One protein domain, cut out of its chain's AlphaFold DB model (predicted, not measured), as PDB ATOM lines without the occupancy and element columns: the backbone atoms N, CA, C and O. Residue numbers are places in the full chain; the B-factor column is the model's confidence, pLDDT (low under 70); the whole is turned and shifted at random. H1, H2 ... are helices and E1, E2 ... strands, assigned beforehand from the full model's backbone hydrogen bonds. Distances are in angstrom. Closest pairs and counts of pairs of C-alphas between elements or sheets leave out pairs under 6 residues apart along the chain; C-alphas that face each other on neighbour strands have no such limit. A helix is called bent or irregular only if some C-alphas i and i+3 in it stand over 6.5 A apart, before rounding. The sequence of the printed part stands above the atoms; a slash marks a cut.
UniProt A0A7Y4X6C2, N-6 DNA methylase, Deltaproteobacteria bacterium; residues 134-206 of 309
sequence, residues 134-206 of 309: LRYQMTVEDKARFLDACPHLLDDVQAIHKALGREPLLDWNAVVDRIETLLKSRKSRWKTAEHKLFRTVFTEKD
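This is residues 134 to 206 of the 309 residues of the protein "N-6 DNA methylase" of Deltaproteobacteria bacterium (UniProt A0A7Y4X6C2). A two-strand antiparallel ribbon, E1 beside E2, sits at one end of a ring of four helices, H4, H1, H2 and H3, with a gap between H3 and H4. The printed part has 73 residues, in the order E1 H1 H2 H3 H4 E2, and its class is mostly helix. It is compact, with a radius of gyration of the C-alphas of 11.2 A, and spans 30 by 24 by 22 A.

Find C-alpha 134 at (58.453, -45.154, 38.157), where E1, residues 134 to 136, begins; E2 is residues 203 to 205, ending at C-alpha 205 at (60.135, -44.760, 42.632). H1, residues 140 to 149, runs 14.7 A; H2, residues 151 to 164, 20.0 A; H3, residues 172 to 185, 19.8 A; H4, residues 192 to 202, 15.6 A. H2 is irregular: C-alphas 152 and 155 are 7.8 A apart.

Look first at E1 and E2, antiparallel at 146 degrees, with N 135 and O 204 at 2.9 A. The closest C-alphas of E1 and H3, Leu 134 and Trp 172, are 5.9 A apart. H4 touches H1, Asp 142 to Val 201 being the closest C-alphas at 6.0 A, at a shallow tilt of 21 degrees, opposite ways. H1 and H2, a helical hairpin, only just touch, with 3 pairs of C-alphas within 8 A, the closest Leu 147 and Leu 154 at 6.5 A, at a shallow tilt of 31 degrees; H2 does so with residues 153 to 157 alone. H2 touches H3 at a steep tilt of 61 degrees, closest at the C-alphas of Ile 160 and Ile 179, 6.5 A. Helix packing is mostly aligned, but only just: 2 of these 3 pairs are at a shallow tilt. H3 and H4 are apart. Every O i to N i+4 pair is within hydrogen-bond range in H3 and H4, against 5 of 6 in H1 and 8 of 10 in H2.

The C-alphas of Lys 187 and Asp 206 are the two farthest apart, 31.6 A. The printed part has no cut and no long link, and no printed residue is under 70 in pLDDT.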
ATOM      1  N   LEU A 134      59.627 -45.834  37.620       98.06
ATOM      2  CA  LEU A 134      58.453 -45.154  38.157       98.06
ATOM      3  C   LEU A 134      57.215 -46.037  38.071       98.06
ATOM      4  O   LEU A 134      56.832 -46.494  36.993       98.06
ATOM      5  N   ARG A 135      56.555 -46.192  39.214       97.69
ATOM      6  CA  ARG A 135      55.206 -46.730  39.338       97.69
ATOM      7  C   ARG A 135      54.216 -45.579  39.293       97.69
ATOM      8  O   ARG A 135      54.370 -44.613  40.033       97.69
ATOM      9  N   TYR A 136      53.189 -45.695  38.461       98.12
ATOM     10  CA  TYR A 136      52.064 -44.768  38.436       98.12
ATOM     11  C   TYR A 136      50.922 -45.266  39.319       98.12
ATOM     12  O   TYR A 136      50.545 -46.438  39.244       98.12
ATOM     13  N   GLN A 137      50.322 -44.364  40.094       96.62
ATOM     14  CA  GLN A 137      49.052 -44.608  40.767       96.62
ATOM     15  C   GLN A 137      48.295 -43.295  40.995       96.62
ATOM     16  O   GLN A 137      48.882 -42.285  41.373       96.62
ATOM     17  N   MET A 138      46.971 -43.312  40.806       94.94
ATOM     18  CA  MET A 138      46.105 -42.177  41.137       94.94
ATOM     19  C   MET A 138      45.239 -42.484  42.363       94.94
ATOM     20  O   MET A 138      44.136 -43.025  42.239       94.94
ATOM     21  N   THR A 139      45.729 -42.099  43.542       94.12
ATOM     22  CA  THR A 139      44.959 -42.143  44.795       94.12
ATOM     23  C   THR A 139      43.974 -40.969  44.886       94.12
ATOM     24  O   THR A 139      43.993 -40.043  44.065       94.12
ATOM     25  N   VAL A 140      43.061 -41.013  45.859       93.19
ATOM     26  CA  VAL A 140      42.100 -39.918  46.080       93.19
ATOM     27  C   VAL A 140      42.831 -38.686  46.615       93.19
ATOM     28  O   VAL A 140      42.555 -37.566  46.189       93.19
ATOM     29  N   GLU A 141      43.799 -38.917  47.491       93.31
ATOM     30  CA  GLU A 141      44.638 -37.924  48.145       93.31
ATOM     31  C   GLU A 141      45.525 -37.200  47.126       93.31
ATOM     32  O   GLU A 141      45.520 -35.969  47.060       93.31
ATOM     33  N   ASP A 142      46.216 -37.946  46.259       93.00
ATOM     34  CA  ASP A 142      47.061 -37.371  45.205       93.00
ATOM     35  C   ASP A 142      46.242 -36.572  44.201       93.00
ATOM     36  O   ASP A 142      46.652 -35.500  43.749       93.00
ATOM     37  N   LYS A 143      45.043 -37.067  43.880       94.19
ATOM     38  CA  LYS A 143      44.117 -36.369  42.994       94.19
ATOM     39  C   LYS A 143      43.684 -35.030  43.586       94.19
ATOM     40  O   LYS A 143      43.685 -34.041  42.855       94.19
ATOM     41  N   ALA A 144      43.333 -34.987  44.872       94.88
ATOM     42  CA  ALA A 144      43.000 -33.739  45.556       94.88
ATOM     43  C   ALA A 144      44.193 -32.771  45.533       94.88
ATOM     44  O   ALA A 144      44.067 -31.656  45.036       94.88
ATOM     45  N   ARG A 145      45.381 -33.252  45.922       95.06
ATOM     46  CA  ARG A 145      46.623 -32.466  45.932       95.06
ATOM     47  C   ARG A 145      46.966 -31.858  44.569       95.06
ATOM     48  O   ARG A 145      47.379 -30.704  44.497       95.06
ATOM     49  N   PHE A 146      46.812 -32.616  43.482       96.94
ATOM     50  CA  PHE A 146      47.054 -32.099  42.133       96.94
ATOM     51  C   PHE A 146      46.030 -31.026  41.736       96.94
ATOM     52  O   PHE A 146      46.398 -30.003  41.159       96.94
ATOM     53  N   LEU A 147      44.749 -31.247  42.041       96.81
ATOM     54  CA  LEU A 147      43.664 -30.344  41.656       96.81
ATOM     55  C   LEU A 147      43.616 -29.061  42.491       96.81
ATOM     56  O   LEU A 147      43.192 -28.040  41.962       96.81
ATOM     57  N   ASP A 148      44.110 -29.076  43.727       96.44
ATOM     58  CA  ASP A 148      44.302 -27.853  44.516       96.44
ATOM     59  C   ASP A 148      45.274 -26.888  43.816       96.44
ATOM     60  O   ASP A 148      45.085 -25.671  43.833       96.44
ATOM     61  N   ALA A 149      46.296 -27.430  43.147       95.75
ATOM     62  CA  ALA A 149      47.271 -26.651  42.389       95.75
ATOM     63  C   ALA A 149      46.832 -26.355  40.944       95.75
ATOM     64  O   ALA A 149      47.199 -25.322  40.384       95.75
ATOM     65  N   CYS A 150      46.088 -27.265  40.309       95.94
ATOM     66  CA  CYS A 150      45.665 -27.176  38.907       95.94
ATOM     67  C   CYS A 150      44.155 -27.445  38.750       95.94
ATOM     68  O   CYS A 150      43.766 -28.421  38.098       95.94
ATOM     69  N   PRO A 151      43.279 -26.591  39.315       95.94
ATOM     70  CA  PRO A 151      41.840 -26.858  39.361       95.94
ATOM     71  C   PRO A 151      41.188 -26.879  37.972       95.94
ATOM     72  O   PRO A 151      40.224 -27.607  37.746       95.94
ATOM     73  N   HIS A 152      41.739 -26.133  37.008       95.62
ATOM     74  CA  HIS A 152      41.261 -26.101  35.621       95.62
ATOM     75  C   HIS A 152      41.473 -27.418  34.863       95.62
ATOM     76  O   HIS A 152      40.888 -27.593  33.799       95.62
ATOM     77  N   LEU A 153      42.274 -28.350  35.394       96.12
ATOM     78  CA  LEU A 153      42.543 -29.654  34.777       96.12
ATOM     79  C   LEU A 153      41.608 -30.770  35.270       96.12
ATOM     80  O   LEU A 153      41.820 -31.938  34.941       96.12
ATOM     81  N   LEU A 154      40.562 -30.433  36.038       95.88
ATOM     82  CA  LEU A 154      39.616 -31.392  36.617       95.88
ATOM     83  C   LEU A 154      39.092 -32.421  35.609       95.88
ATOM     84  O   LEU A 154      39.169 -33.625  35.868       95.88
ATOM     85  N   ASP A 155      38.596 -31.959  34.463       96.06
ATOM     86  CA  ASP A 155      37.980 -32.825  33.457       96.06
ATOM     87  C   ASP A 155      38.988 -33.809  32.850       96.06
ATOM     88  O   ASP A 155      38.658 -34.967  32.576       96.06
ATOM     89  N   ASP A 156      40.233 -33.373  32.665       96.00
ATOM     90  CA  ASP A 156      41.297 -34.221  32.138       96.00
ATOM     91  C   ASP A 156      41.745 -35.256  33.163       96.00
ATOM     92  O   ASP A 156      41.859 -36.434  32.835       96.00
ATOM     93  N   VAL A 157      41.926 -34.855  34.423       95.19
ATOM     94  CA  VAL A 157      42.294 -35.774  35.508       95.19
ATOM     95  C   VAL A 157      41.207 -36.831  35.716       95.19
ATOM     96  O   VAL A 157      41.512 -38.004  35.933       95.19
ATOM     97  N   GLN A 158      39.928 -36.457  35.608       94.88
ATOM     98  CA  GLN A 158      38.821 -37.415  35.642       94.88
ATOM     99  C   GLN A 158      38.846 -38.379  34.451       94.88
ATOM    100  O   GLN A 158      38.634 -39.580  34.638       94.88
ATOM    101  N   ALA A 159      39.133 -37.883  33.244       95.50
ATOM    102  CA  ALA A 159      39.263 -38.724  32.059       95.50
ATOM    103  C   ALA A 159      40.438 -39.711  32.186       95.50
ATOM    104  O   ALA A 159      40.272 -40.891  31.882       95.50
ATOM    105  N   ILE A 160      41.586 -39.255  32.699       95.81
ATOM    106  CA  ILE A 160      42.767 -40.092  32.958       95.81
ATOM    107  C   ILE A 160      42.438 -41.174  33.995       95.81
ATOM    108  O   ILE A 160      42.681 -42.350  33.734       95.81
ATOM    109  N   HIS A 161      41.811 -40.811  35.122       94.25
ATOM    110  CA  HIS A 161      41.384 -41.772  36.150       94.25
ATOM    111  C   HIS A 161      40.473 -42.855  35.562       94.25
ATOM    112  O   HIS A 161      40.628 -44.037  35.857       94.25
ATOM    113  N   LYS A 162      39.510 -42.459  34.719       94.94
ATOM    114  CA  LYS A 162      38.581 -43.396  34.078       94.94
ATOM    115  C   LYS A 162      39.293 -44.337  33.101       94.94
ATOM    116  O   LYS A 162      38.884 -45.485  32.980       94.94
ATOM    117  N   ALA A 163      40.318 -43.852  32.402       94.56
ATOM    118  CA  ALA A 163      41.049 -44.623  31.402       94.56
ATOM    119  C   ALA A 163      42.080 -45.590  32.008       94.56
ATOM    120  O   ALA A 163      42.240 -46.696  31.499       94.56
ATOM    121  N   LEU A 164      42.787 -45.177  33.064       94.00
ATOM    122  CA  LEU A 164      43.888 -45.949  33.655       94.00
ATOM    123  C   LEU A 164      43.487 -46.748  34.899       94.00
ATOM    124  O   LEU A 164      44.152 -47.725  35.231       94.00
ATOM    125  N   GLY A 165      42.393 -46.374  35.563       91.56
ATOM    126  CA  GLY A 165      41.957 -47.006  36.804       91.56
ATOM    127  C   GLY A 165      42.760 -46.553  38.029       91.56
ATOM    128  O   GLY A 165      43.450 -45.534  38.007       91.56
ATOM    129  N   ARG A 166      42.605 -47.301  39.129       88.00
ATOM    130  CA  ARG A 166      43.221 -47.013  40.442       88.00
ATOM    131  C   ARG A 166      44.392 -47.928  40.791       88.00
ATOM    132  O   ARG A 166      45.136 -47.629  41.726       88.00
ATOM    133  N   GLU A 167      44.511 -49.045  40.083       93.31
ATOM    134  CA  GLU A 167      45.555 -50.026  40.344       93.31
ATOM    135  C   GLU A 167      46.930 -49.473  39.954       93.31
ATOM    136  O   GLU A 167      47.028 -48.692  38.999       93.31
ATOM    137  N   PRO A 168      47.997 -49.860  40.671       96.12
ATOM    138  CA  PRO A 168      49.350 -49.477  40.308       96.12
ATOM    139  C   PRO A 168      49.737 -49.973  38.913       96.12
ATOM    140  O   PRO A 168      49.540 -51.140  38.577       96.12
ATOM    141  N   LEU A 169      50.356 -49.098  38.123       97.44
ATOM    142  CA  LEU A 169      50.919 -49.435  36.818       97.44
ATOM    143  C   LEU A 169      52.441 -49.294  36.865       97.44
ATOM    144  O   LEU A 169      52.965 -48.240  37.218       97.44
ATOM    145  N   LEU A 170      53.144 -50.365  36.496       97.81
ATOM    146  CA  LEU A 170      54.603 -50.489  36.605       97.81
ATOM    147  C   LEU A 170      55.363 -50.079  35.334       97.81
ATOM    148  O   LEU A 170      56.577 -50.236  35.270       97.81
ATOM    149  N   ASP A 171      54.677 -49.578  34.309       97.38
ATOM    150  CA  ASP A 171      55.311 -49.069  33.091       97.38
ATOM    151  C   ASP A 171      54.866 -47.632  32.828       97.38
ATOM    152  O   ASP A 171      53.844 -47.368  32.188       97.38
ATOM    153  N   TRP A 172      55.656 -46.690  33.344       97.00
ATOM    154  CA  TRP A 172      55.423 -45.268  33.130       97.00
ATOM    155  C   TRP A 172      55.446 -44.880  31.646       97.00
ATOM    156  O   TRP A 172      54.697 -43.988  31.253       97.00
ATOM    157  N   ASN A 173      56.236 -45.557  30.807       96.06
ATOM    158  CA  ASN A 173      56.338 -45.225  29.384       96.06
ATOM    159  C   ASN A 173      55.010 -45.503  28.664       96.06
ATOM    160  O   ASN A 173      54.510 -44.660  27.920       96.06
ATOM    161  N   ALA A 174      54.385 -46.649  28.947       96.06
ATOM    162  CA  ALA A 174      53.058 -46.965  28.423       96.06
ATOM    163  C   ALA A 174      51.965 -46.055  29.009       96.06
ATOM    164  O   ALA A 174      51.007 -45.696  28.320       96.06
ATOM    165  N   VAL A 175      52.091 -45.677  30.285       96.25
ATOM    166  CA  VAL A 175      51.143 -44.770  30.947       96.25
ATOM    167  C   VAL A 175      51.176 -43.381  30.319       96.25
ATOM    168  O   VAL A 175      50.119 -42.856  29.964       96.25
ATOM    169  N   VAL A 176      52.361 -42.789  30.158       95.00
ATOM    170  CA  VAL A 176      52.491 -41.430  29.625       95.00
ATOM    171  C   VAL A 176      52.015 -41.352  28.174       95.00
ATOM    172  O   VAL A 176      51.271 -40.433  27.847       95.00
ATOM    173  N   ASP A 177      52.302 -42.359  27.342       94.94
ATOM    174  CA  ASP A 177      51.818 -42.422  25.954       94.94
ATOM    175  C   ASP A 177      50.278 -42.470  25.865       94.94
ATOM    176  O   ASP A 177      49.648 -41.735  25.092       94.94
ATOM    177  N   ARG A 178      49.634 -43.264  26.735       96.00
ATOM    178  CA  ARG A 178      48.164 -43.306  26.843       96.00
ATOM    179  C   ARG A 178      47.585 -41.968  27.296       96.00
ATOM    180  O   ARG A 178      46.570 -41.531  26.747       96.00
ATOM    181  N   ILE A 179      48.211 -41.319  28.280       95.06
ATOM    182  CA  ILE A 179      47.787 -40.000  28.770       95.06
ATOM    183  C   ILE A 179      47.915 -38.964  27.655       95.06
ATOM    184  O   ILE A 179      46.959 -38.239  27.388       95.06
ATOM    185  N   GLU A 180      49.047 -38.910  26.959       94.19
ATOM    186  CA  GLU A 180      49.259 -37.968  25.863       94.19
ATOM    187  C   GLU A 180      48.260 -38.172  24.723       94.19
ATOM    188  O   GLU A 180      47.709 -37.200  24.202       94.19
ATOM    189  N   THR A 181      47.980 -39.422  24.356       96.12
ATOM    190  CA  THR A 181      46.971 -39.758  23.342       96.12
ATOM    191  C   THR A 181      45.579 -39.284  23.765       96.12
ATOM    192  O   THR A 181      44.858 -38.661  22.975       96.12
ATOM    193  N   LEU A 182      45.213 -39.498  25.032       95.69
ATOM    194  CA  LEU A 182      43.951 -39.025  25.592       95.69
ATOM    195  C   LEU A 182      43.865 -37.492  25.564       95.69
ATOM    196  O   LEU A 182      42.880 -36.949  25.060       95.69
ATOM    197  N   LEU A 183      44.895 -36.785  26.035       94.94
ATOM    198  CA  LEU A 183      44.929 -35.318  26.054       94.94
ATOM    199  C   LEU A 183      44.866 -34.723  24.636       94.94
ATOM    200  O   LEU A 183      44.109 -33.776  24.406       94.94
ATOM    201  N   LYS A 184      45.565 -35.330  23.661       95.06
ATOM    202  CA  LYS A 184      45.494 -34.952  22.236       95.06
ATOM    203  C   LYS A 184      44.072 -35.083  21.687       95.06
ATOM    204  O   LYS A 184      43.576 -34.142  21.066       95.06
ATOM    205  N   SER A 185      43.382 -36.197  21.961       94.69
ATOM    206  CA  SER A 185      41.992 -36.412  21.514       94.69
ATOM    207  C   SER A 185      41.014 -35.379  22.090       94.69
ATOM    208  O   SER A 185      40.059 -34.970  21.430       94.69
ATOM    209  N   ARG A 186      41.303 -34.897  23.304       94.69
ATOM    210  CA  ARG A 186      40.524 -33.886  24.026       94.69
ATOM    211  C   ARG A 186      40.911 -32.452  23.666       94.69
ATOM    212  O   ARG A 186      40.278 -31.520  24.149       94.69
ATOM    213  N   LYS A 187      41.933 -32.263  22.818       94.44
ATOM    214  CA  LYS A 187      42.527 -30.959  22.476       94.44
ATOM    215  C   LYS A 187      42.993 -30.168  23.707       94.44
ATOM    216  O   LYS A 187      43.063 -28.940  23.654       94.44
ATOM    217  N   SER A 188      43.323 -30.867  24.792       93.50
ATOM    218  CA  SER A 188      43.835 -30.233  25.998       93.50
ATOM    219  C   SER A 188      45.312 -29.894  25.835       93.50
ATOM    220  O   SER A 188      46.079 -30.655  25.241       93.50
ATOM    221  N   ARG A 189      45.709 -28.717  26.322       92.38
ATOM    222  CA  ARG A 189      47.067 -28.181  26.191       92.38
ATOM    223  C   ARG A 189      47.618 -27.858  27.564       92.38
ATOM    224  O   ARG A 189      47.426 -26.755  28.071       92.38
ATOM    225  N   TRP A 190      48.299 -28.833  28.137       95.56
ATOM    226  CA  TRP A 190      48.960 -28.672  29.419       95.56
ATOM    227  C   TRP A 190      50.283 -27.918  29.247       95.56
ATOM    228  O   TRP A 190      50.977 -28.036  28.234       95.56
ATOM    229  N   LYS A 191      50.638 -27.124  30.250       95.19
ATOM    230  CA  LYS A 191      51.938 -26.457  30.355       95.19
ATOM    231  C   LYS A 191      52.985 -27.444  30.870       95.19
ATOM    232  O   LYS A 191      52.677 -28.368  31.619       95.19
ATOM    233  N   THR A 192      54.260 -27.186  30.584       93.44
ATOM    234  CA  THR A 192      55.383 -28.001  31.088       93.44
ATOM    235  C   THR A 192      55.366 -28.163  32.613       93.44
ATOM    236  O   THR A 192      55.642 -29.247  33.123       93.44
ATOM    237  N   ALA A 193      55.005 -27.109  33.352       96.06
ATOM    238  CA  ALA A 193      54.901 -27.156  34.811       96.06
ATOM    239  C   ALA A 193      53.790 -28.101  35.303       96.06
ATOM    240  O   ALA A 193      53.978 -28.786  36.305       96.06
ATOM    241  N   GLU A 194      52.671 -28.183  34.578       96.56
ATOM    242  CA  GLU A 194      51.532 -29.049  34.909       96.56
ATOM    243  C   GLU A 194      51.888 -30.518  34.656       96.56
ATOM    244  O   GLU A 194      51.657 -31.360  35.520       96.56
ATOM    245  N   HIS A 195      52.558 -30.822  33.536       94.94
ATOM    246  CA  HIS A 195      53.107 -32.159  33.276       94.94
ATOM    247  C   HIS A 195      54.116 -32.594  34.346       94.94
ATOM    248  O   HIS A 195      54.061 -33.728  34.826       94.94
ATOM    249  N   LYS A 196      55.026 -31.695  34.744       95.44
ATOM    250  CA  LYS A 196      56.015 -31.980  35.791       95.44
ATOM    251  C   LYS A 196      55.332 -32.250  37.131       95.44
ATOM    252  O   LYS A 196      55.658 -33.241  37.775       95.44
ATOM    253  N   LEU A 197      54.372 -31.408  37.520       97.19
ATOM    254  CA  LEU A 197      53.606 -31.596  38.750       97.19
ATOM    255  C   LEU A 197      52.827 -32.915  38.727       97.19
ATOM    256  O   LEU A 197      52.850 -33.644  39.711       97.19
ATOM    257  N   PHE A 198      52.191 -33.250  37.602       96.81
ATOM    258  CA  PHE A 198      51.448 -34.498  37.447       96.81
ATOM    259  C   PHE A 198      52.351 -35.712  37.664       96.81
ATOM    260  O   PHE A 198      52.028 -36.582  38.469       96.81
ATOM    261  N   ARG A 199      53.508 -35.746  36.989       96.12
ATOM    262  CA  ARG A 199      54.490 -36.822  37.162       96.12
ATOM    263  C   ARG A 199      54.926 -36.919  38.626       96.12
ATOM    264  O   ARG A 199      54.877 -38.004  39.183       96.12
ATOM    265  N   THR A 200      55.269 -35.805  39.271       96.38
ATOM    266  CA  THR A 200      55.666 -35.795  40.689       96.38
ATOM    267  C   THR A 200      54.567 -36.289  41.634       96.38
ATOM    268  O   THR A 200      54.876 -36.929  42.631       96.38
ATOM    269  N   VAL A 201      53.298 -35.972  41.364       97.00
ATOM    270  CA  VAL A 201      52.186 -36.296  42.271       97.00
ATOM    271  C   VAL A 201      51.707 -37.737  42.119       97.00
ATOM    272  O   VAL A 201      51.345 -38.349  43.116       97.00
ATOM    273  N   PHE A 202      51.694 -38.274  40.899       97.25
ATOM    274  CA  PHE A 202      51.099 -39.584  40.605       97.25
ATOM    275  C   PHE A 202      52.119 -40.686  40.319       97.25
ATOM    276  O   PHE A 202      51.730 -41.766  39.870       97.25
ATOM    277  N   THR A 203      53.413 -40.422  40.514       97.62
ATOM    278  CA  THR A 203      54.445 -41.451  40.377       97.62
ATOM    279  C   THR A 203      55.323 -41.553  41.608       97.62
ATOM    280  O   THR A 203      55.625 -40.558  42.263       97.62
ATOM    281  N   GLU A 204      55.763 -42.772  41.886       96.69
ATOM    282  CA  GLU A 204      56.719 -43.089  42.939       96.69
ATOM    283  C   GLU A 204      57.829 -43.972  42.379       96.69
ATOM    284  O   GLU A 204      57.626 -44.714  41.414       96.69
ATOM    285  N   LYS A 205      59.012 -43.896  42.992       97.06
ATOM    286  CA  LYS A 205      60.135 -44.760  42.632       97.06
ATOM    287  C   LYS A 205      59.847 -46.189  43.072       97.06
ATOM    288  O   LYS A 205      59.566 -46.426  44.243       97.06
ATOM    289  N   ASP A 206      59.948 -47.128  42.139       96.75
ATOM    290  CA  ASP A 206      59.693 -48.545  42.395       96.75
ATOM    291  C   ASP A 206      60.734 -49.409  41.661       96.75
ATOM    292  O   ASP A 206      60.747 -49.421  40.429       96.75
TER     293      ASP A 206